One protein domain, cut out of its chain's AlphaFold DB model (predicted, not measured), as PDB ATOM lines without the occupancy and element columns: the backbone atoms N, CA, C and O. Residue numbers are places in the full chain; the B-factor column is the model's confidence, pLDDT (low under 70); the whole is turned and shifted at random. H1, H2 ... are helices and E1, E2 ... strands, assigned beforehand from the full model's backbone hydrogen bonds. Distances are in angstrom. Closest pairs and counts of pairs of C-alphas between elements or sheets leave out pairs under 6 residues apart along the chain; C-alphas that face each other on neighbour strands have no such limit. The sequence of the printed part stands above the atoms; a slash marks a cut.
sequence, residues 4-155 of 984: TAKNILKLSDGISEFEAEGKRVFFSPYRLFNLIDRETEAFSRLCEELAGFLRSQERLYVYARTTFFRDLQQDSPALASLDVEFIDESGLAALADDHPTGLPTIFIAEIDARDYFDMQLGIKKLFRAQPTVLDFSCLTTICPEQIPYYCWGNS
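This is residues 4 to 155 of the 984 residues of a protein of Hwanghaeella grinnelliae (UniProt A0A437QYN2). A small twisted sheet of four parallel strands has H5 and H6 over one face, while H2, H3 and H4 form a group of which H2 and H3 only graze the sheet. Toward one end of the long axis, H1 and H7 stand between this body and a two-strand ribbon, E1 and E6, with the unnamed stretch of residues 4 to 23 looping out beyond it. The printed part has 152 residues with seven named helices and six named strands, in the order E1 H1 H2 E2 H3 H4 E3 H5 E4 H6 E5 H7 E6; the parallel sheet runs E3 E2 E4 E5. The class is mixed; the whole is compact, with a radius of gyration of the C-alphas of 16.6 A, and elongated, spanning 53 by 33 by 25 A.

E1, residues 24 to 27, and E6, residues 152 to 154, are antiparallel neighbours; N 26 and O 153 are 2.9 A apart, within hydrogen-bond range. H1, residues 29 to 35, is close to but not clearly touching H7, residues 136 to 142; their closest C-alphas, Pro 29 and Phe 136, are 6.2 A apart. H2, residues 41 to 55, touches H7, about perpendicular at 86 degrees; their closest C-alphas, Leu 50 and Leu 139, are 6.8 A apart. With residues 47 to 51 alone H2 touches H4, residues 77 to 80; the closest C-alphas are Ala 51 and Leu 79, 5.3 A. H3, residues 68 to 75, and H4 touch only at the corner; their closest C-alphas, Gln 73 and Ala 80, are 4.6 A apart. E2, residues 60 to 63, is the parallel neighbour of E3, residues 85 to 87, with N 62 to O 85 at 2.8 A, and of E4, residues 105 to 108, with N 61 to O 105 at 2.9 A. E5, residues 132 to 134, is parallel to E4, with N 106 to O 132 at 2.8 A. H5, residues 89 to 97, stands up from the sheet at 43 degrees, at a height over the sheet of 9.4 A. H6, residues 113 to 126, is on the sheet; its closest C-alphas to E4 are Tyr 116 and Ile 108, 7.0 A. H5 and H6 only just touch, with 3 pairs of C-alphas within 8 A, the closest being Ala 96 and Leu 126, 6.0 A. They make two layers, helices on one face of a sheet. E2, H3 H4, E3 and E4, H6, E5 are strand-helix-strand units, two parallel neighbour strands with helices between; E3, H5, E4 is a split one, with E2 between its strands. The three crossovers are right-handed. Each O i to N i+4 pair is within hydrogen-bond range in H1, H2, H3, H5 and H6; H7 has 1 of 3, but 4 of 4 O i to N i+3 pairs, and H4 is too short for an O i to N i+4 pair.

E1 begins at C-alpha 24, (44.727, 131.097, -18.600). H2 measures 20.8 A and H6 19.9 A from first to last C-alpha. E6 ends at C-alpha 154, (39.848, 133.945, -21.579).

The two C-alphas farthest apart, those of Ile 15 and Pro 100, are 54.0 A apart. The printed part has no cut and no long link between named elements. Its mean pLDDT is 83.5; residues 4 to 24, 99 to 101 and 155 are under 70.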
ATOM      1  N   THR A   4      45.101 130.197 -13.469       51.44
ATOM      2  CA  THR A   4      44.461 128.987 -14.007       51.44
ATOM      3  C   THR A   4      43.009 128.914 -13.541       51.44
ATOM      4  O   THR A   4      42.762 128.947 -12.332       51.44
ATOM      5  N   ALA A   5      42.061 128.729 -14.466       51.34
ATOM      6  CA  ALA A   5      40.613 128.743 -14.193       51.34
ATOM      7  C   ALA A   5      40.137 127.788 -13.079       51.34
ATOM      8  O   ALA A   5      39.114 128.027 -12.441       51.34
ATOM      9  N   LYS A   6      40.910 126.733 -12.783       49.34
ATOM     10  CA  LYS A   6      40.632 125.774 -11.701       49.34
ATOM     11  C   LYS A   6      40.574 126.418 -10.304       49.34
ATOM     12  O   LYS A   6      39.962 125.851  -9.402       49.34
ATOM     13  N   ASN A   7      41.191 127.589 -10.130       50.41
ATOM     14  CA  ASN A   7      41.141 128.361  -8.887       50.41
ATOM     15  C   ASN A   7      39.917 129.289  -8.807       50.41
ATOM     16  O   ASN A   7      39.488 129.590  -7.703       50.41
ATOM     17  N   ILE A   8      39.338 129.698  -9.943       52.19
ATOM     18  CA  ILE A   8      38.226 130.666 -10.017       52.19
ATOM     19  C   ILE A   8      36.874 129.961  -9.880       52.19
ATOM     20  O   ILE A   8      36.016 130.414  -9.133       52.19
ATOM     21  N   LEU A   9      36.728 128.779 -10.487       49.38
ATOM     22  CA  LEU A   9      35.541 127.919 -10.357       49.38
ATOM     23  C   LEU A   9      35.239 127.469  -8.914       49.38
ATOM     24  O   LEU A   9      34.125 127.051  -8.618       49.38
ATOM     25  N   LYS A  10      36.218 127.543  -8.004       50.44
ATOM     26  CA  LYS A  10      36.020 127.270  -6.570       50.44
ATOM     27  C   LYS A  10      35.490 128.470  -5.778       50.44
ATOM     28  O   LYS A  10      35.111 128.277  -4.627       50.44
ATOM     29  N   LEU A  11      35.515 129.674  -6.354       50.84
ATOM     30  CA  LEU A  11      35.192 130.938  -5.678       50.84
ATOM     31  C   LEU A  11      33.750 131.410  -5.931       50.84
ATOM     32  O   LEU A  11      33.260 132.252  -5.192       50.84
ATOM     33  N   SER A  12      33.060 130.862  -6.935       46.72
ATOM     34  CA  SER A  12      31.654 131.167  -7.243       46.72
ATOM     35  C   SER A  12      30.705 130.083  -6.721       46.72
ATOM     36  O   SER A  12      31.023 128.900  -6.847       46.72
ATOM     37  N   ASP A  13      29.522 130.471  -6.230       44.97
ATOM     38  CA  ASP A  13      28.444 129.620  -5.684       44.97
ATOM     39  C   ASP A  13      27.787 128.656  -6.709       44.97
ATOM     40  O   ASP A  13      26.573 128.630  -6.885       44.97
ATOM     41  N   GLY A  14      28.575 127.834  -7.402       43.59
ATOM     42  CA  GLY A  14      28.136 126.594  -8.051       43.59
ATOM     43  C   GLY A  14      27.127 126.678  -9.207       43.59
ATOM     44  O   GLY A  14      26.594 125.632  -9.568       43.59
ATOM     45  N   ILE A  15      26.836 127.852  -9.787       40.53
ATOM     46  CA  ILE A  15      25.723 128.006 -10.758       40.53
ATOM     47  C   ILE A  15      26.163 128.323 -12.207       40.53
ATOM     48  O   ILE A  15      25.333 128.293 -13.110       40.53
ATOM     49  N   SER A  16      27.450 128.535 -12.505       42.19
ATOM     50  CA  SER A  16      27.911 128.699 -13.901       42.19
ATOM     51  C   SER A  16      29.132 127.833 -14.218       42.19
ATOM     52  O   SER A  16      30.172 127.927 -13.568       42.19
ATOM     53  N   GLU A  17      28.996 126.960 -15.221       43.41
ATOM     54  CA  GLU A  17      30.116 126.218 -15.803       43.41
ATOM     55  C   GLU A  17      31.015 127.199 -16.567       43.41
ATOM     56  O   GLU A  17      30.689 127.662 -17.655       43.41
ATOM     57  N   PHE A  18      32.160 127.550 -15.986       46.75
ATOM     58  CA  PHE A  18      33.215 128.274 -16.690       46.75
ATOM     59  C   PHE A  18      33.981 127.276 -17.579       46.75
ATOM     60  O   PHE A  18      34.758 126.461 -17.078       46.75
ATOM     61  N   GLU A  19      33.789 127.348 -18.900       46.56
ATOM     62  CA  GLU A  19      34.371 126.477 -19.949       46.56
ATOM     63  C   GLU A  19      35.908 126.607 -20.139       46.56
ATOM     64  O   GLU A  19      36.480 126.397 -21.216       46.56
ATOM     65  N   ALA A  20      36.630 126.980 -19.084       48.75
ATOM     66  CA  ALA A  20      38.055 127.276 -19.147       48.75
ATOM     67  C   ALA A  20      38.909 126.388 -18.237       48.75
ATOM     68  O   ALA A  20      40.042 126.764 -17.940       48.75
ATOM     69  N   GLU A  21      38.426 125.225 -17.778       47.41
ATOM     70  CA  GLU A  21      39.222 124.333 -16.924       47.41
ATOM     71  C   GLU A  21      40.586 124.015 -17.585       47.41
ATOM     72  O   GLU A  21      40.668 123.380 -18.632       47.41
ATOM     73  N   GLY A  22      41.678 124.525 -16.997       52.75
ATOM     74  CA  GLY A  22      43.045 124.392 -17.527       52.75
ATOM     75  C   GLY A  22      43.553 125.528 -18.435       52.75
ATOM     76  O   GLY A  22      44.727 125.503 -18.803       52.75
ATOM     77  N   LYS A  23      42.740 126.542 -18.756       60.97
ATOM     78  CA  LYS A  23      43.135 127.723 -19.548       60.97
ATOM     79  C   LYS A  23      43.539 128.907 -18.653       60.97
ATOM     80  O   LYS A  23      43.172 128.982 -17.475       60.97
ATOM     81  N   ARG A  24      44.339 129.818 -19.219       66.62
ATOM     82  CA  ARG A  24      44.727 131.097 -18.600       66.62
ATOM     83  C   ARG A  24      43.579 132.095 -18.738       66.62
ATOM     84  O   ARG A  24      42.981 132.172 -19.807       66.62
ATOM     85  N   VAL A  25      43.315 132.876 -17.696       74.19
ATOM     86  CA  VAL A  25      42.300 133.944 -17.707       74.19
ATOM     87  C   VAL A  25      42.902 135.328 -17.452       74.19
ATOM     88  O   VAL A  25      43.994 135.433 -16.889       74.19
ATOM     89  N   PHE A  26      42.173 136.372 -17.838       80.06
ATOM     90  CA  PHE A  26      42.484 137.780 -17.583       80.06
ATOM     91  C   PHE A  26      41.366 138.445 -16.763       80.06
ATOM     92  O   PHE A  26      40.202 138.078 -16.897       80.06
ATOM     93  N   PHE A  27      41.726 139.403 -15.904       87.81
ATOM     94  CA  PHE A  27      40.803 140.184 -15.072       87.81
ATOM     95  C   PHE A  27      40.606 141.573 -15.680       87.81
ATOM     96  O   PHE A  27      41.598 142.259 -15.912       87.81
ATOM     97  N   SER A  28      39.352 141.991 -15.869       92.25
ATOM     98  CA  SER A  28      38.987 143.330 -16.345       92.25
ATOM     99  C   SER A  28      38.536 144.233 -15.185       92.25
ATOM    100  O   SER A  28      37.418 144.070 -14.677       92.25
ATOM    101  N   PRO A  29      39.356 145.229 -14.786       93.19
ATOM    102  CA  PRO A  29      38.924 146.291 -13.878       93.19
ATOM    103  C   PRO A  29      37.739 147.080 -14.441       93.19
ATOM    104  O   PRO A  29      36.854 147.476 -13.688       93.19
ATOM    105  N   TYR A  30      37.690 147.260 -15.765       94.12
ATOM    106  CA  TYR A  30      36.601 147.949 -16.450       94.12
ATOM    107  C   TYR A  30      35.247 147.304 -16.146       94.12
ATOM    108  O   TYR A  30      34.319 147.987 -15.719       94.12
ATOM    109  N   ARG A  31      35.127 145.981 -16.323       92.19
ATOM    110  CA  ARG A  31      33.891 145.248 -16.011       92.19
ATOM    111  C   ARG A  31      33.558 145.316 -14.530       92.19
ATOM    112  O   ARG A  31      32.396 145.526 -14.201       92.19
ATOM    113  N   LEU A  32      34.558 145.174 -13.659       92.62
ATOM    114  CA  LEU A  32      34.345 145.256 -12.219       92.62
ATOM    115  C   LEU A  32      33.697 146.591 -11.848       92.62
ATOM    116  O   LEU A  32      32.585 146.602 -11.344       92.62
ATOM    117  N   PHE A  33      34.355 147.714 -12.132       92.94
ATOM    118  CA  PHE A  33      33.919 149.013 -11.615       92.94
ATOM    119  C   PHE A  33      32.744 149.648 -12.373       92.94
ATOM    120  O   PHE A  33      32.125 150.574 -11.838       92.94
ATOM    121  N   ASN A  34      32.417 149.150 -13.574       90.94
ATOM    122  CA  ASN A  34      31.249 149.597 -14.339       90.94
ATOM    123  C   ASN A  34      29.994 148.741 -14.129       90.94
ATOM    124  O   ASN A  34      28.898 149.236 -14.377       90.94
ATOM    125  N   LEU A  35      30.125 147.475 -13.716       88.50
ATOM    126  CA  LEU A  35      28.980 146.564 -13.562       88.50
ATOM    127  C   LEU A  35      28.686 146.193 -12.106       88.50
ATOM    128  O   LEU A  35      27.582 145.727 -11.821       88.50
ATOM    129  N   ILE A  36      29.643 146.369 -11.187       87.38
ATOM    130  CA  ILE A  36      29.396 146.110  -9.769       87.38
ATOM    131  C   ILE A  36      28.469 147.176  -9.186       87.38
ATOM    132  O   ILE A  36      28.651 148.377  -9.396       87.38
ATOM    133  N   ASP A  37      27.487 146.726  -8.412       86.31
ATOM    134  CA  ASP A  37      26.657 147.615  -7.613       86.31
ATOM    135  C   ASP A  37      27.479 148.160  -6.432       86.31
ATOM    136  O   ASP A  37      27.931 147.407  -5.556       86.31
ATOM    137  N   ARG A  38      27.683 149.482  -6.433       87.31
ATOM    138  CA  ARG A  38      28.504 150.203  -5.452       87.31
ATOM    139  C   ARG A  38      27.865 150.267  -4.064       87.31
ATOM    140  O   ARG A  38      28.561 150.560  -3.100       87.31
ATOM    141  N   GLU A  39      26.579 149.942  -3.930       84.81
ATOM    142  CA  GLU A  39      25.894 149.908  -2.631       84.81
ATOM    143  C   GLU A  39      26.067 148.564  -1.894       84.81
ATOM    144  O   GLU A  39      25.616 148.396  -0.759       84.81
ATOM    145  N   THR A  40      26.737 147.586  -2.511       85.81
ATOM    146  CA  THR A  40      26.891 146.242  -1.941       85.81
ATOM    147  C   THR A  40      28.010 146.140  -0.899       85.81
ATOM    148  O   THR A  40      29.047 146.806  -0.965       85.81
ATOM    149  N   GLU A  41      27.847 145.213   0.053       85.25
ATOM    150  CA  GLU A  41      28.896 144.884   1.031       85.25
ATOM    151  C   GLU A  41      30.157 144.328   0.344       85.25
ATOM    152  O   GLU A  41      31.272 144.607   0.782       85.25
ATOM    153  N   ALA A  42      29.994 143.596  -0.763       84.25
ATOM    154  CA  ALA A  42      31.103 143.076  -1.562       84.25
ATOM    155  C   ALA A  42      31.981 144.206  -2.126       84.25
ATOM    156  O   ALA A  42      33.204 144.160  -1.991       84.25
ATOM    157  N   PHE A  43      31.370 145.259  -2.684       89.75
ATOM    158  CA  PHE A  43      32.097 146.438  -3.155       89.75
ATOM    159  C   PHE A  43      32.803 147.182  -2.012       89.75
ATOM    160  O   PHE A  43      33.970 147.560  -2.143       89.75
ATOM    161  N   SER A  44      32.126 147.340  -0.869       89.94
ATOM    162  CA  SER A  44      32.710 147.980   0.318       89.94
ATOM    163  C   SER A  44      33.955 147.234   0.809       89.94
ATOM    164  O   SER A  44      35.009 147.848   0.975       89.94
ATOM    165  N   ARG A  45      33.870 145.902   0.951       89.75
ATOM    166  CA  ARG A  45      35.006 145.045   1.332       89.75
ATOM    167  C   ARG A  45      36.146 145.117   0.319       89.75
ATOM    168  O   ARG A  45      37.301 145.239   0.711       89.75
ATOM    169  N   LEU A  46      35.834 145.100  -0.977       92.75
ATOM    170  CA  LEU A  46      36.832 145.234  -2.041       92.75
ATOM    171  C   LEU A  46      37.619 146.548  -1.917       92.75
ATOM    172  O   LEU A  46      38.846 146.556  -2.029       92.75
ATOM    173  N   CYS A  47      36.930 147.655  -1.637       93.88
ATOM    174  CA  CYS A  47      37.569 148.952  -1.427       93.88
ATOM    175  C   CYS A  47      38.374 149.016  -0.119       93.88
ATOM    176  O   CYS A  47      39.430 149.649  -0.091       93.88
ATOM    177  N   GLU A  48      37.907 148.370   0.954       94.00
ATOM    178  CA  GLU A  48      38.640 148.256   2.223       94.00
ATOM    179  C   GLU A  48      39.968 147.508   2.052       94.00
ATOM    180  O   GLU A  48      41.009 148.013   2.481       94.00
ATOM    181  N   GLU A  49      39.949 146.360   1.371       94.69
ATOM    182  CA  GLU A  49      41.147 145.564   1.076       94.69
ATOM    183  C   GLU A  49      42.115 146.325   0.163       94.69
ATOM    184  O   GLU A  49      43.316 146.400   0.445       94.69
ATOM    185  N   LEU A  50      41.602 146.981  -0.886       95.31
ATOM    186  CA  LEU A  50      42.416 147.832  -1.755       95.31
ATOM    187  C   LEU A  50      43.068 148.976  -0.968       95.31
ATOM    188  O   LEU A  50      44.272 149.198  -1.090       95.31
ATOM    189  N   ALA A  51      42.307 149.682  -0.125       95.06
ATOM    190  CA  ALA A  51      42.837 150.758   0.709       95.06
ATOM    191  C   ALA A  51      43.888 150.242   1.706       95.06
ATOM    192  O   ALA A  51      44.917 150.885   1.916       95.06
ATOM    193  N   GLY A  52      43.652 149.080   2.318       94.69
ATOM    194  CA  GLY A  52      44.617 148.408   3.189       94.69
ATOM    195  C   GLY A  52      45.931 148.111   2.467       94.69
ATOM    196  O   GLY A  52      47.002 148.489   2.952       94.69
ATOM    197  N   PHE A  53      45.844 147.509   1.280       95.31
ATOM    198  CA  PHE A  53      46.995 147.169   0.451       95.31
ATOM    199  C   PHE A  53      47.771 148.407  -0.009       95.31
ATOM    200  O   PHE A  53      48.992 148.450   0.154       95.31
ATOM    201  N   LEU A  54      47.089 149.433  -0.523       94.75
ATOM    202  CA  LEU A  54      47.723 150.674  -0.978       94.75
ATOM    203  C   LEU A  54      48.407 151.420   0.176       94.75
ATOM    204  O   LEU A  54      49.543 151.859   0.027       94.75
ATOM    205  N   ARG A  55      47.789 151.475   1.363       93.88
ATOM    206  CA  ARG A  55      48.388 152.102   2.556       93.88
ATOM    207  C   ARG A  55      49.680 151.415   3.012       93.88
ATOM    208  O   ARG A  55      50.502 152.044   3.670       93.88
ATOM    209  N   SER A  56      49.856 150.134   2.684       92.88
ATOM    210  CA  SER A  56      51.078 149.388   3.010       92.88
ATOM    211  C   SER A  56      52.251 149.666   2.065       92.88
ATOM    212  O   SER A  56      53.367 149.238   2.353       92.88
ATOM    213  N   GLN A  57      52.024 150.370   0.951       93.31
ATOM    214  CA  GLN A  57      53.065 150.660  -0.031       93.31
ATOM    215  C   GLN A  57      53.896 151.873   0.389       93.31
ATOM    216  O   GLN A  57      53.367 152.941   0.698       93.31
ATOM    217  N   GLU A  58      55.220 151.734   0.352       89.38
ATOM    218  CA  GLU A  58      56.119 152.862   0.583       89.38
ATOM    219  C   GLU A  58      56.185 153.759  -0.659       89.38
ATOM    220  O   GLU A  58      56.310 153.277  -1.790       89.38
ATOM    221  N   ARG A  59      56.150 155.082  -0.432       88.69
ATOM    222  CA  ARG A  59      56.300 156.115  -1.476       88.69
ATOM    223  C   ARG A  59      55.308 155.924  -2.629       88.69
ATOM    224  O   ARG A  59      55.701 155.878  -3.795       88.69
ATOM    225  N   LEU A  60      54.038 155.763  -2.260       93.06
ATOM    226  CA  LEU A  60      52.927 155.569  -3.179       93.06
ATOM    227  C   LEU A  60      52.476 156.893  -3.805       93.06
ATOM    228  O   LEU A  60      52.110 157.828  -3.097       93.06
ATOM    229  N   TYR A  61      52.414 156.908  -5.131       94.62
ATOM    230  CA  TYR A  61      51.805 157.959  -5.935       94.62
ATOM    231  C   TYR A  61      50.646 157.377  -6.736       94.62
ATOM    232  O   TYR A  61      50.762 156.285  -7.299       94.62
ATOM    233  N   VAL A  62      49.540 158.109  -6.817       95.31
ATOM    234  CA  VAL A  62      48.389 157.750  -7.647       95.31
ATOM    235  C   VAL A  62      48.488 158.505  -8.963       95.31
ATOM    236  O   VAL A  62      48.302 159.720  -9.005       95.31
ATOM    237  N   TYR A  63      48.783 157.788 -10.044       96.00
ATOM    238  CA  TYR A  63      48.787 158.350 -11.388       96.00
ATOM    239  C   TYR A  63      47.378 158.245 -11.976       96.00
ATOM    240  O   TYR A  63      46.878 157.139 -12.183       96.00
ATOM    241  N   ALA A  64      46.732 159.387 -12.220       92.25
ATOM    242  CA  ALA A  64      45.350 159.457 -12.697       92.25
ATOM    243  C   ALA A  64      45.190 160.532 -13.782       92.25
ATOM    244  O   ALA A  64      45.660 161.658 -13.618       92.25
ATOM    245  N   ARG A  65      44.494 160.195 -14.875       87.56
ATOM    246  CA  ARG A  65      44.117 161.141 -15.948       87.56
ATOM    247  C   ARG A  65      42.655 161.581 -15.877       87.56
ATOM    248  O   ARG A  65      42.298 162.628 -16.408       87.56
ATOM    249  N   THR A  66      41.819 160.784 -15.221       86.94
ATOM    250  CA  THR A  66      40.374 160.986 -15.103       86.94
ATOM    251  C   THR A  66      39.983 161.233 -13.645       86.94
ATOM    252  O   THR A  66      40.786 161.069 -12.720       86.94
ATOM    253  N   THR A  67      38.734 161.641 -13.406       89.06
ATOM    254  CA  THR A  67      38.197 161.771 -12.040       89.06
ATOM    255  C   THR A  67      37.832 160.428 -11.419       89.06
ATOM    256  O   THR A  67      37.567 160.395 -10.222       89.06
ATOM    257  N   PHE A  68      37.898 159.326 -12.179       91.81
ATOM    258  CA  PHE A  68      37.403 158.007 -11.785       91.81
ATOM    259  C   PHE A  68      37.811 157.602 -10.363       91.81
ATOM    260  O   PHE A  68      36.959 157.254  -9.551       91.81
ATOM    261  N   PHE A  69      39.100 157.690 -10.022       92.06
ATOM    262  CA  PHE A  69      39.563 157.289  -8.692       92.06
ATOM    263  C   PHE A  69      39.092 158.232  -7.584       92.06
ATOM    264  O   PHE A  69      38.829 157.791  -6.470       92.06
ATOM    265  N   ARG A  70      38.961 159.529  -7.877       89.94
ATOM    266  CA  ARG A  70      38.403 160.497  -6.923       89.94
ATOM    267  C   ARG A  70      36.916 160.249  -6.698       89.94
ATOM    268  O   ARG A  70      36.452 160.391  -5.574       89.94
ATOM    269  N   ASP A  71      36.194 159.854  -7.739       90.81
ATOM    270  CA  ASP A  71      34.789 159.465  -7.643       90.81
ATOM    271  C   ASP A  71      34.667 158.169  -6.821       90.81
ATOM    272  O   ASP A  71      33.876 158.091  -5.887       90.81
ATOM    273  N   LEU A  72      35.568 157.206  -7.046       90.44
ATOM    274  CA  LEU A  72      35.666 155.983  -6.243       90.44
ATOM    275  C   LEU A  72      35.970 156.265  -4.757       90.44
ATOM    276  O   LEU A  72      35.468 155.568  -3.878       90.44
ATOM    277  N   GLN A  73      36.764 157.299  -4.455       91.19
ATOM    278  CA  GLN A  73      36.990 157.751  -3.079       91.19
ATOM    279  C   GLN A  73      35.727 158.346  -2.443       91.19
ATOM    280  O   GLN A  73      35.538 158.182  -1.243       91.19
ATOM    281  N   GLN A  74      34.858 159.016  -3.203       88.75
ATOM    282  CA  GLN A  74      33.593 159.536  -2.662       88.75
ATOM    283  C   GLN A  74      32.643 158.401  -2.270       88.75
ATOM    284  O   GLN A  74      31.965 158.497  -1.247       88.75
ATOM    285  N   ASP A  75      32.667 157.309  -3.032       87.88
ATOM    286  CA  ASP A  75      31.831 156.131  -2.799       87.88
ATOM    287  C   ASP A  75      32.385 155.202  -1.699       87.88
ATOM    288  O   ASP A  75      31.686 154.301  -1.237       87.88
ATOM    289  N   SER A  76      33.631 155.404  -1.247       90.31
ATOM    290  CA  SER A  76      34.287 154.543  -0.257       90.31
ATOM    291  C   SER A  76      35.019 155.330   0.840       90.31
ATOM    292  O   SER A  76      36.108 155.867   0.606       90.31
ATOM    293  N   PRO A  77      34.527 155.295   2.097       88.81
ATOM    294  CA  PRO A  77      35.221 155.899   3.238       88.81
ATOM    295  C   PRO A  77      36.650 155.372   3.439       88.81
ATOM    296  O   PRO A  77      37.536 156.111   3.874       88.81
ATOM    297  N   ALA A  78      36.895 154.099   3.107       91.81
ATOM    298  CA  ALA A  78      38.207 153.477   3.233       91.81
ATOM    299  C   ALA A  78      39.221 154.084   2.253       91.81
ATOM    300  O   ALA A  78      40.325 154.444   2.669       91.81
ATOM    301  N   LEU A  79      38.836 154.265   0.986       92.44
ATOM    302  CA  LEU A  79      39.684 154.892  -0.031       92.44
ATOM    303  C   LEU A  79      39.811 156.409   0.179       92.44
ATOM    304  O   LEU A  79      40.884 156.961  -0.062       92.44
ATOM    305  N   ALA A  80      38.770 157.081   0.686       91.31
ATOM    306  CA  ALA A  80      38.831 158.497   1.066       91.31
ATOM    307  C   ALA A  80      39.861 158.777   2.175       91.31
ATOM    308  O   ALA A  80      40.410 159.873   2.249       91.31
ATOM    309  N   SER A  81      40.128 157.790   3.038       89.81
ATOM    310  CA  SER A  81      41.106 157.904   4.128       89.81
ATOM    311  C   SER A  81      42.569 157.724   3.697       89.81
ATOM    312  O   SER A  81      43.463 157.806   4.542       89.81
ATOM    313  N   LEU A  82      42.833 157.417   2.420       89.06
ATOM    314  CA  LEU A  82      44.190 157.275   1.894       89.06
ATOM    315  C   LEU A  82      44.868 158.645   1.777       89.06
ATOM    316  O   LEU A  82      44.426 159.500   1.013       89.06
ATOM    317  N   ASP A  83      45.973 158.820   2.497       85.12
ATOM    318  CA  ASP A  83      46.869 159.968   2.344       85.12
ATOM    319  C   ASP A  83      47.857 159.679   1.203       85.12
ATOM    320  O   ASP A  83      48.920 159.096   1.415       85.12
ATOM    321  N   VAL A  84      47.437 159.971  -0.033       86.88
ATOM    322  CA  VAL A  84      48.196 159.684  -1.260       86.88
ATOM    323  C   VAL A  84      48.306 160.917  -2.147       86.88
ATOM    324  O   VAL A  84      47.354 161.684  -2.311       86.88
ATOM    325  N   GLU A  85      49.476 161.092  -2.756       90.88
ATOM    326  CA  GLU A  85      49.714 162.163  -3.717       90.88
ATOM    327  C   GLU A  85      49.203 161.755  -5.103       90.88
ATOM    328  O   GLU A  85      49.558 160.696  -5.626       90.88
ATOM    329  N   PHE A  86      48.367 162.604  -5.702       93.12
ATOM    330  CA  PHE A  86      47.897 162.432  -7.074       93.12
ATOM    331  C   PHE A  86      48.837 163.144  -8.034       93.12
ATOM    332  O   PHE A  86      49.078 164.341  -7.883       93.12
ATOM    333  N   ILE A  87      49.289 162.423  -9.051       93.62
ATOM    334  CA  ILE A  87      50.139 162.956 -10.110       93.62
ATOM    335  C   ILE A  87      49.451 162.803 -11.465       93.62
ATOM    336  O   ILE A  87      48.715 161.845 -11.702       93.62
ATOM    337  N   ASP A  88      49.703 163.764 -12.347       91.94
ATOM    338  CA  ASP A  88      49.373 163.707 -13.771       91.94
ATOM    339  C   ASP A  88      50.648 163.435 -14.597       91.94
ATOM    340  O   ASP A  88      51.687 163.061 -14.049       91.94
ATOM    341  N   GLU A  89      50.598 163.615 -15.919       90.06
ATOM    342  CA  GLU A  89      51.770 163.431 -16.792       90.06
ATOM    343  C   GLU A  89      52.945 164.351 -16.432       90.06
ATOM    344  O   GLU A  89      54.103 163.940 -16.514       90.06
ATOM    345  N   SER A  90      52.660 165.585 -16.007       90.56
ATOM    346  CA  SER A  90      53.691 166.551 -15.627       90.56
ATOM    347  C   SER A  90      54.334 166.183 -14.290       90.56
ATOM    348  O   SER A  90      55.560 166.213 -14.163       90.56
ATOM    349  N   GLY A  91      53.522 165.743 -13.322       90.88
ATOM    350  CA  GLY A  91      53.993 165.210 -12.047       90.88
ATOM    351  C   GLY A  91      54.808 163.928 -12.224       90.88
ATOM    352  O   GLY A  91      55.848 163.769 -11.589       90.88
ATOM    353  N   LEU A  92      54.397 163.048 -13.142       91.31
ATOM    354  CA  LEU A  92      55.133 161.831 -13.483       91.31
ATOM    355  C   LEU A  92      56.519 162.141 -14.068       91.31
ATOM    356  O   LEU A  92      57.497 161.498 -13.689       91.31
ATOM    357  N   ALA A  93      56.613 163.125 -14.966       90.75
ATOM    358  CA  ALA A  93      57.888 163.564 -15.529       90.75
ATOM    359  C   ALA A  93      58.805 164.170 -14.453       90.75
ATOM    360  O   ALA A  93      59.969 163.787 -14.356       90.75
ATOM    361  N   ALA A  94      58.268 165.035 -13.586       89.50
ATOM    362  CA  ALA A  94      59.019 165.601 -12.467       89.50
ATOM    363  C   ALA A  94      59.536 164.515 -11.504       89.50
ATOM    364  O   ALA A  94      60.676 164.585 -11.045       89.50
ATOM    365  N   LEU A  95      58.725 163.485 -11.243       88.38
ATOM    366  CA  LEU A  95      59.106 162.341 -10.414       88.38
ATOM    367  C   LEU A  95      60.202 161.480 -11.064       88.38
ATOM    368  O   LEU A  95      61.020 160.899 -10.353       88.38
ATOM    369  N   ALA A  96      60.224 161.386 -12.395       87.19
ATOM    370  CA  ALA A  96      61.261 160.664 -13.132       87.19
ATOM    371  C   ALA A  96      62.608 161.414 -13.155       87.19
ATOM    372  O   ALA A  96      63.661 160.771 -13.177       87.19
ATOM    373  N   ASP A  97      62.567 162.751 -13.135       83.25
ATOM    374  CA  ASP A  97      63.745 163.624 -13.107       83.25
ATOM    375  C   ASP A  97      64.374 163.748 -11.704       83.25
ATOM    376  O   ASP A  97      65.579 164.005 -11.584       83.25
ATOM    377  N   ASP A  98      63.591 163.559 -10.634       73.69
ATOM    378  CA  ASP A  98      64.096 163.604  -9.259       73.69
ATOM    379  C   ASP A  98      64.936 162.356  -8.920       73.69
ATOM    380  O   ASP A  98      64.504 161.207  -9.033       73.69
ATOM    381  N   HIS A  99      66.191 162.576  -8.517       60.09
ATOM    382  CA  HIS A  99      67.246 161.559  -8.570       60.09
ATOM    383  C   HIS A  99      67.868 161.000  -7.261       60.09
ATOM    384  O   HIS A  99      68.762 160.167  -7.423       60.09
ATOM    385  N   PRO A 100      67.481 161.295  -5.990       54.66
ATOM    386  CA  PRO A 100      68.232 160.711  -4.858       54.66
ATOM    387  C   PRO A 100      67.506 159.850  -3.801       54.66
ATOM    388  O   PRO A 100      68.204 159.365  -2.913       54.66
ATOM    389  N   THR A 101      66.190 159.585  -3.828       58.06
ATOM    390  CA  THR A 101      65.510 158.895  -2.689       58.06
ATOM    391  C   THR A 101      64.892 157.518  -2.979       58.06
ATOM    392  O   THR A 101      63.993 157.086  -2.268       58.06
ATOM    393  N   GLY A 102      65.414 156.775  -3.961       72.12
ATOM    394  CA  GLY A 102      64.953 155.419  -4.315       72.12
ATOM    395  C   GLY A 102      63.832 155.415  -5.361       72.12
ATOM    396  O   GLY A 102      63.368 156.475  -5.778       72.12
ATOM    397  N   LEU A 103      63.345 154.238  -5.767       81.75
ATOM    398  CA  LEU A 103      62.262 154.120  -6.758       81.75
ATOM    399  C   LEU A 103      60.873 154.315  -6.116       81.75
ATOM    400  O   LEU A 103      60.657 153.786  -5.024       81.75
ATOM    401  N   PRO A 104      59.960 155.087  -6.735       90.25
ATOM    402  CA  PRO A 104      58.595 155.247  -6.238       90.25
ATOM    403  C   PRO A 104      57.743 154.000  -6.515       90.25
ATOM    404  O   PRO A 104      58.066 153.185  -7.387       90.25
ATOM    405  N   THR A 105      56.622 153.899  -5.803       94.00
ATOM    406  CA  THR A 105      55.523 152.997  -6.153       94.00
ATOM    407  C   THR A 105      54.442 153.818  -6.848       94.00
ATOM    408  O   THR A 105      53.948 154.789  -6.283       94.00
ATOM    409  N   ILE A 106      54.077 153.453  -8.073       95.81
ATOM    410  CA  ILE A 106      53.094 154.181  -8.880       95.81
ATOM    411  C   ILE A 106      51.868 153.297  -9.057       95.81
ATOM    412  O   ILE A 106      51.961 152.227  -9.654       95.81
ATOM    413  N   PHE A 107      50.720 153.745  -8.559       97.06
ATOM    414  CA  PHE A 107      49.434 153.106  -8.806       97.06
ATOM    415  C   PHE A 107      48.737 153.786  -9.986       97.06
ATOM    416  O   PHE A 107      48.399 154.966  -9.905       97.06
ATOM    417  N   ILE A 108      48.540 153.053 -11.086       96.94
ATOM    418  CA  ILE A 108      47.768 153.520 -12.241       96.94
ATOM    419  C   ILE A 108      46.287 153.397 -11.892       96.94
ATOM    420  O   ILE A 108      45.744 152.295 -11.810       96.94
ATOM    421  N   ALA A 109      45.635 154.538 -11.701       94.62
ATOM    422  CA  ALA A 109      44.232 154.609 -11.334       94.62
ATOM    423  C   ALA A 109      43.338 154.818 -12.563       94.62
ATOM    424  O   ALA A 109      42.605 155.802 -12.658       94.62
ATOM    425  N   GLU A 110      43.429 153.877 -13.500       94.25
ATOM    426  CA  GLU A 110      42.678 153.861 -14.753       94.25
ATOM    427  C   GLU A 110      42.092 152.465 -14.987       94.25
ATOM    428  O   GLU A 110      42.736 151.455 -14.690       94.25
ATOM    429  N   ILE A 111      40.854 152.421 -15.476       94.19
ATOM    430  CA  ILE A 111      40.121 151.182 -15.746       94.19
ATOM    431  C   ILE A 111      39.905 150.948 -17.235       94.19
ATOM    432  O   ILE A 111      39.717 149.798 -17.622       94.19
ATOM    433  N   ASP A 112      39.938 151.992 -18.068       93.56
ATOM    434  CA  ASP A 112      39.946 151.810 -19.513       93.56
ATOM    435  C   ASP A 112      41.314 151.291 -19.968       93.56
ATOM    436  O   ASP A 112      42.354 151.904 -19.722       93.56
ATOM    437  N   ALA A 113      41.330 150.139 -20.639       92.94
ATOM    438  CA  ALA A 113      42.567 149.474 -21.017       92.94
ATOM    439  C   ALA A 113      43.436 150.305 -21.970       92.94
ATOM    440  O   ALA A 113      44.660 150.189 -21.913       92.94
ATOM    441  N   ARG A 114      42.847 151.148 -22.831       92.56
ATOM    442  CA  ARG A 114      43.622 151.991 -23.751       92.56
ATOM    443  C   ARG A 114      44.401 153.030 -22.958       92.56
ATOM    444  O   ARG A 114      45.622 153.098 -23.083       92.56
ATOM    445  N   ASP A 115      43.710 153.788 -22.113       92.19
ATOM    446  CA  ASP A 115      44.353 154.813 -21.291       92.19
ATOM    447  C   ASP A 115      45.336 154.191 -20.288       92.19
ATOM    448  O   ASP A 115      46.443 154.710 -20.112       92.19
ATOM    449  N   TYR A 116      45.003 153.031 -19.715       93.75
ATOM    450  CA  TYR A 116      45.908 152.253 -18.868       93.75
ATOM    451  C   TYR A 116      47.207 151.873 -19.599       93.75
ATOM    452  O   TYR A 116      48.299 152.099 -19.067       93.75
ATOM    453  N   PHE A 117      47.128 151.322 -20.818       93.81
ATOM    454  CA  PHE A 117      48.319 150.943 -21.584       93.81
ATOM    455  C   PHE A 117      49.159 152.161 -21.973       93.81
ATOM    456  O   PHE A 117      50.385 152.114 -21.838       93.81
ATOM    457  N   ASP A 118      48.526 153.267 -22.367       92.25
ATOM    458  CA  ASP A 118      49.215 154.530 -22.642       92.25
ATOM    459  C   ASP A 118      49.966 155.043 -21.402       92.25
ATOM    460  O   ASP A 118      51.129 155.450 -21.487       92.25
ATOM    461  N   MET A 119      49.326 155.001 -20.230       93.31
ATOM    462  CA  MET A 119      49.936 155.388 -18.955       93.31
ATOM    463  C   MET A 119      51.111 154.473 -18.594       93.31
ATOM    464  O   MET A 119      52.180 154.957 -18.212       93.31
ATOM    465  N   GLN A 120      50.955 153.161 -18.779       93.56
ATOM    466  CA  GLN A 120      52.003 152.173 -18.528       93.56
ATOM    467  C   GLN A 120      53.219 152.375 -19.448       93.56
ATOM    468  O   GLN A 120      54.367 152.299 -18.995       93.56
ATOM    469  N   LEU A 121      52.993 152.647 -20.737       92.50
ATOM    470  CA  LEU A 121      54.051 152.959 -21.699       92.50
ATOM    471  C   LEU A 121      54.755 154.278 -21.350       92.50
ATOM    472  O   LEU A 121      55.981 154.350 -21.438       92.50
ATOM    473  N   GLY A 122      54.010 155.289 -20.892       92.00
ATOM    474  CA  GLY A 122      54.565 156.556 -20.407       92.00
ATOM    475  C   GLY A 122      55.557 156.368 -19.256       92.00
ATOM    476  O   GLY A 122      56.683 156.865 -19.327       92.00
ATOM    477  N   ILE A 123      55.195 155.569 -18.245       93.00
ATOM    478  CA  ILE A 123      56.096 155.225 -17.129       93.00
ATOM    479  C   ILE A 123      57.365 154.540 -17.652       93.00
ATOM    480  O   ILE A 123      58.476 154.942 -17.304       93.00
ATOM    481  N   LYS A 124      57.216 153.539 -18.533       91.94
ATOM    482  CA  LYS A 124      58.358 152.808 -19.106       91.94
ATOM    483  C   LYS A 124      59.335 153.721 -19.846       91.94
ATOM    484  O   LYS A 124      60.537 153.482 -19.772       91.94
ATOM    485  N   LYS A 125      58.827 154.737 -20.553       91.31
ATOM    486  CA  LYS A 125      59.631 155.691 -21.332       91.31
ATOM    487  C   LYS A 125      60.380 156.697 -20.460       91.31
ATOM    488  O   LYS A 125      61.526 157.013 -20.765       91.31
ATOM    489  N   LEU A 126      59.736 157.209 -19.413       90.94
ATOM    490  CA  LEU A 126      60.297 158.272 -18.574       90.94
ATOM    491  C   LEU A 126      61.350 157.746 -17.589       90.94
ATOM    492  O   LEU A 126      62.388 158.373 -17.387       90.94
ATOM    493  N   PHE A 127      61.121 156.572 -16.997       89.12
ATOM    494  CA  PHE A 127      61.980 156.054 -15.937       89.12
ATOM    495  C   PHE A 127      63.143 155.211 -16.475       89.12
ATOM    496  O   PHE A 127      62.954 154.129 -17.034       89.12
ATOM    497  N   ARG A 128      64.386 155.646 -16.215       84.31
ATOM    498  CA  ARG A 128      65.600 154.863 -16.543       84.31
ATOM    499  C   ARG A 128      65.682 153.542 -15.774       84.31
ATOM    500  O   ARG A 128      66.097 152.531 -16.332       84.31
ATOM    501  N   ALA A 129      65.312 153.563 -14.495       86.56
ATOM    502  CA  ALA A 129      65.153 152.382 -13.652       86.56
ATOM    503  C   ALA A 129      63.665 152.239 -13.322       86.56
ATOM    504  O   ALA A 129      63.050 153.198 -12.866       86.56
ATOM    505  N   GLN A 130      63.087 151.073 -13.601       89.06
ATOM    506  CA  GLN A 130      61.633 150.900 -13.587       89.06
ATOM    507  C   GLN A 130      61.069 150.959 -12.156       89.06
ATOM    508  O   GLN A 130      61.536 150.186 -11.316       89.06
ATOM    509  N   PRO A 131      60.087 151.839 -11.870       91.19
ATOM    510  CA  PRO A 131      59.409 151.879 -10.578       91.19
ATOM    511  C   PRO A 131      58.527 150.641 -10.376       91.19
ATOM    512  O   PRO A 131      58.224 149.910 -11.323       91.19
ATOM    513  N   THR A 132      58.074 150.421  -9.140       93.31
ATOM    514  CA  THR A 132      57.013 149.440  -8.884       93.31
ATOM    515  C   THR A 132      55.709 150.010  -9.427       93.31
ATOM    516  O   THR A 132      55.240 151.033  -8.936       93.31
ATOM    517  N   VAL A 133      55.128 149.364 -10.436       94.56
ATOM    518  CA  VAL A 133      53.832 149.758 -11.000       94.56
ATOM    519  C   VAL A 133      52.756 148.833 -10.454       94.56
ATOM    520  O   VAL A 133      52.847 147.615 -10.598       94.56
ATOM    521  N   LEU A 134      51.756 149.427  -9.814       95.56
ATOM    522  CA  LEU A 134      50.563 148.768  -9.306       95.56
ATOM    523  C   LEU A 134      49.346 149.239 -10.100       95.56
ATOM    524  O   LEU A 134      49.325 150.341 -10.645       95.56
ATOM    525  N   ASP A 135      48.318 148.409 -10.129       94.81
ATOM    526  CA  ASP A 135      47.024 148.715 -10.726       94.81
ATOM    527  C   ASP A 135      45.951 147.840 -10.072       94.81
ATOM    528  O   ASP A 135      46.240 147.038  -9.177       94.81
ATOM    529  N   PHE A 136      44.704 147.974 -10.515       94.88
ATOM    530  CA  PHE A 136      43.583 147.221  -9.959       94.88
ATOM    531  C   PHE A 136      43.720 145.698 -10.070       94.88
ATOM    532  O   PHE A 136      43.024 144.982  -9.353       94.88
ATOM    533  N   SER A 137      44.630 145.160 -10.888       90.69
ATOM    534  CA  SER A 137      44.906 143.724 -10.898       90.69
ATOM    535  C   SER A 137      45.488 143.211  -9.578       90.69
ATOM    536  O   SER A 137      45.412 142.006  -9.335       90.69
ATOM    537  N   CYS A 138      45.961 144.077  -8.670       91.62
ATOM    538  CA  CYS A 138      46.342 143.672  -7.313       91.62
ATOM    539  C   CYS A 138      45.186 142.995  -6.551       91.62
ATOM    540  O   CYS A 138      45.438 142.079  -5.766       91.62
ATOM    541  N   LEU A 139      43.929 143.359  -6.854       91.69
ATOM    542  CA  LEU A 139      42.707 142.742  -6.314       91.69
ATOM    543  C   LEU A 139      42.680 141.222  -6.516       91.69
ATOM    544  O   LEU A 139      42.241 140.485  -5.638       91.69
ATOM    545  N   THR A 140      43.229 140.740  -7.637       88.38
ATOM    546  CA  THR A 140      43.299 139.303  -7.958       88.38
ATOM    547  C   THR A 140      44.204 138.512  -7.012       88.38
ATOM    548  O   THR A 140      44.126 137.288  -6.960       88.38
ATOM    549  N   THR A 141      45.079 139.200  -6.275       86.75
ATOM    550  CA  THR A 141      45.994 138.595  -5.301       86.75
ATOM    551  C   THR A 141      45.514 138.808  -3.869       86.75
ATOM    552  O   THR A 141      45.662 137.903  -3.054       86.75
ATOM    553  N   ILE A 142      44.953 139.983  -3.559       90.69
ATOM    554  CA  ILE A 142      44.572 140.340  -2.184       90.69
ATOM    555  C   ILE A 142      43.185 139.827  -1.781       90.69
ATOM    556  O   ILE A 142      43.036 139.376  -0.652       90.69
ATOM    557  N   CYS A 143      42.199 139.847  -2.684       88.06
ATOM    558  CA  CYS A 143      40.820 139.434  -2.389       88.06
ATOM    559  C   CYS A 143      40.111 138.815  -3.618       88.06
ATOM    560  O   CYS A 143      39.046 139.291  -4.033       88.06
ATOM    561  N   PRO A 144      40.685 137.774  -4.257       83.19
ATOM    562  CA  PRO A 144      40.134 137.185  -5.483       83.19
ATOM    563  C   PRO A 144      38.697 136.669  -5.336       83.19
ATOM    564  O   PRO A 144      37.944 136.677  -6.305       83.19
ATOM    565  N   GLU A 145      38.305 136.236  -4.139       81.62
ATOM    566  CA  GLU A 145      36.963 135.750  -3.814       81.62
ATOM    567  C   GLU A 145      35.874 136.830  -3.857       81.62
ATOM    568  O   GLU A 145      34.700 136.494  -3.963       81.62
ATOM    569  N   GLN A 146      36.246 138.114  -3.790       84.25
ATOM    570  CA  GLN A 146      35.302 139.233  -3.895       84.25
ATOM    571  C   GLN A 146      35.072 139.676  -5.348       84.25
ATOM    572  O   GLN A 146      34.207 140.511  -5.605       84.25
ATOM    573  N   ILE A 147      35.844 139.149  -6.305       85.94
ATOM    574  CA  ILE A 147      35.751 139.540  -7.713       85.94
ATOM    575  C   ILE A 147      34.641 138.722  -8.393       85.94
ATOM    576  O   ILE A 147      34.773 137.498  -8.497       85.94
ATOM    577  N   PRO A 148      33.580 139.359  -8.924       85.50
ATOM    578  CA  PRO A 148      32.512 138.648  -9.618       85.50
ATOM    579  C   PRO A 148      33.021 137.862 -10.833       85.50
ATOM    580  O   PRO A 148      33.894 138.325 -11.569       85.50
ATOM    581  N   TYR A 149      32.426 136.692 -11.094       80.00
ATOM    582  CA  TYR A 149      32.873 135.784 -12.161       80.00
ATOM    583  C   TYR A 149      32.881 136.442 -13.553       80.00
ATOM    584  O   TYR A 149      33.778 136.185 -14.349       80.00
ATOM    585  N   TYR A 150      31.930 137.343 -13.827       83.44
ATOM    586  CA  TYR A 150      31.824 138.034 -15.114       83.44
ATOM    587  C   TYR A 150      32.996 138.991 -15.384       83.44
ATOM    588  O   TYR A 150      33.175 139.422 -16.517       83.44
ATOM    589  N   CYS A 151      33.822 139.325 -14.386       87.75
ATOM    590  CA  CYS A 151      35.011 140.168 -14.566       87.75
ATOM    591  C   CYS A 151      36.200 139.410 -15.181       87.75
ATOM    592  O   CYS A 151      37.232 140.021 -15.468       87.75
ATOM    593  N   TRP A 152      36.076 138.094 -15.365       85.00
ATOM    594  CA  TRP A 152      37.135 137.228 -15.869       85.00
ATOM    595  C   TRP A 152      36.858 136.795 -17.311       85.00
ATOM    596  O   TRP A 152      35.764 136.339 -17.626       85.00
ATOM    597  N   GLY A 153      37.868 136.910 -18.173       78.12
ATOM    598  CA  GLY A 153      37.828 136.481 -19.574       78.12
ATOM    599  C   GLY A 153      38.907 135.460 -19.909       78.12
ATOM    600  O   GLY A 153      39.875 135.293 -19.165       78.12
ATOM    601  N   ASN A 154      38.779 134.795 -21.056       74.50
ATOM    602  CA  ASN A 154      39.848 133.945 -21.579       74.50
ATOM    603  C   ASN A 154      41.072 134.799 -21.937       74.50
ATOM    604  O   ASN A 154      40.965 135.787 -22.660       74.50
ATOM    605  N   SER A 155      42.252 134.400 -21.458       67.75
ATOM    606  CA  SER A 155      43.500 135.033 -21.883       67.75
ATOM    607  C   SER A 155      43.772 134.648 -23.335       67.75
ATOM    608  O   SER A 155      43.970 133.469 -23.644       67.75
TER     609      SER A 155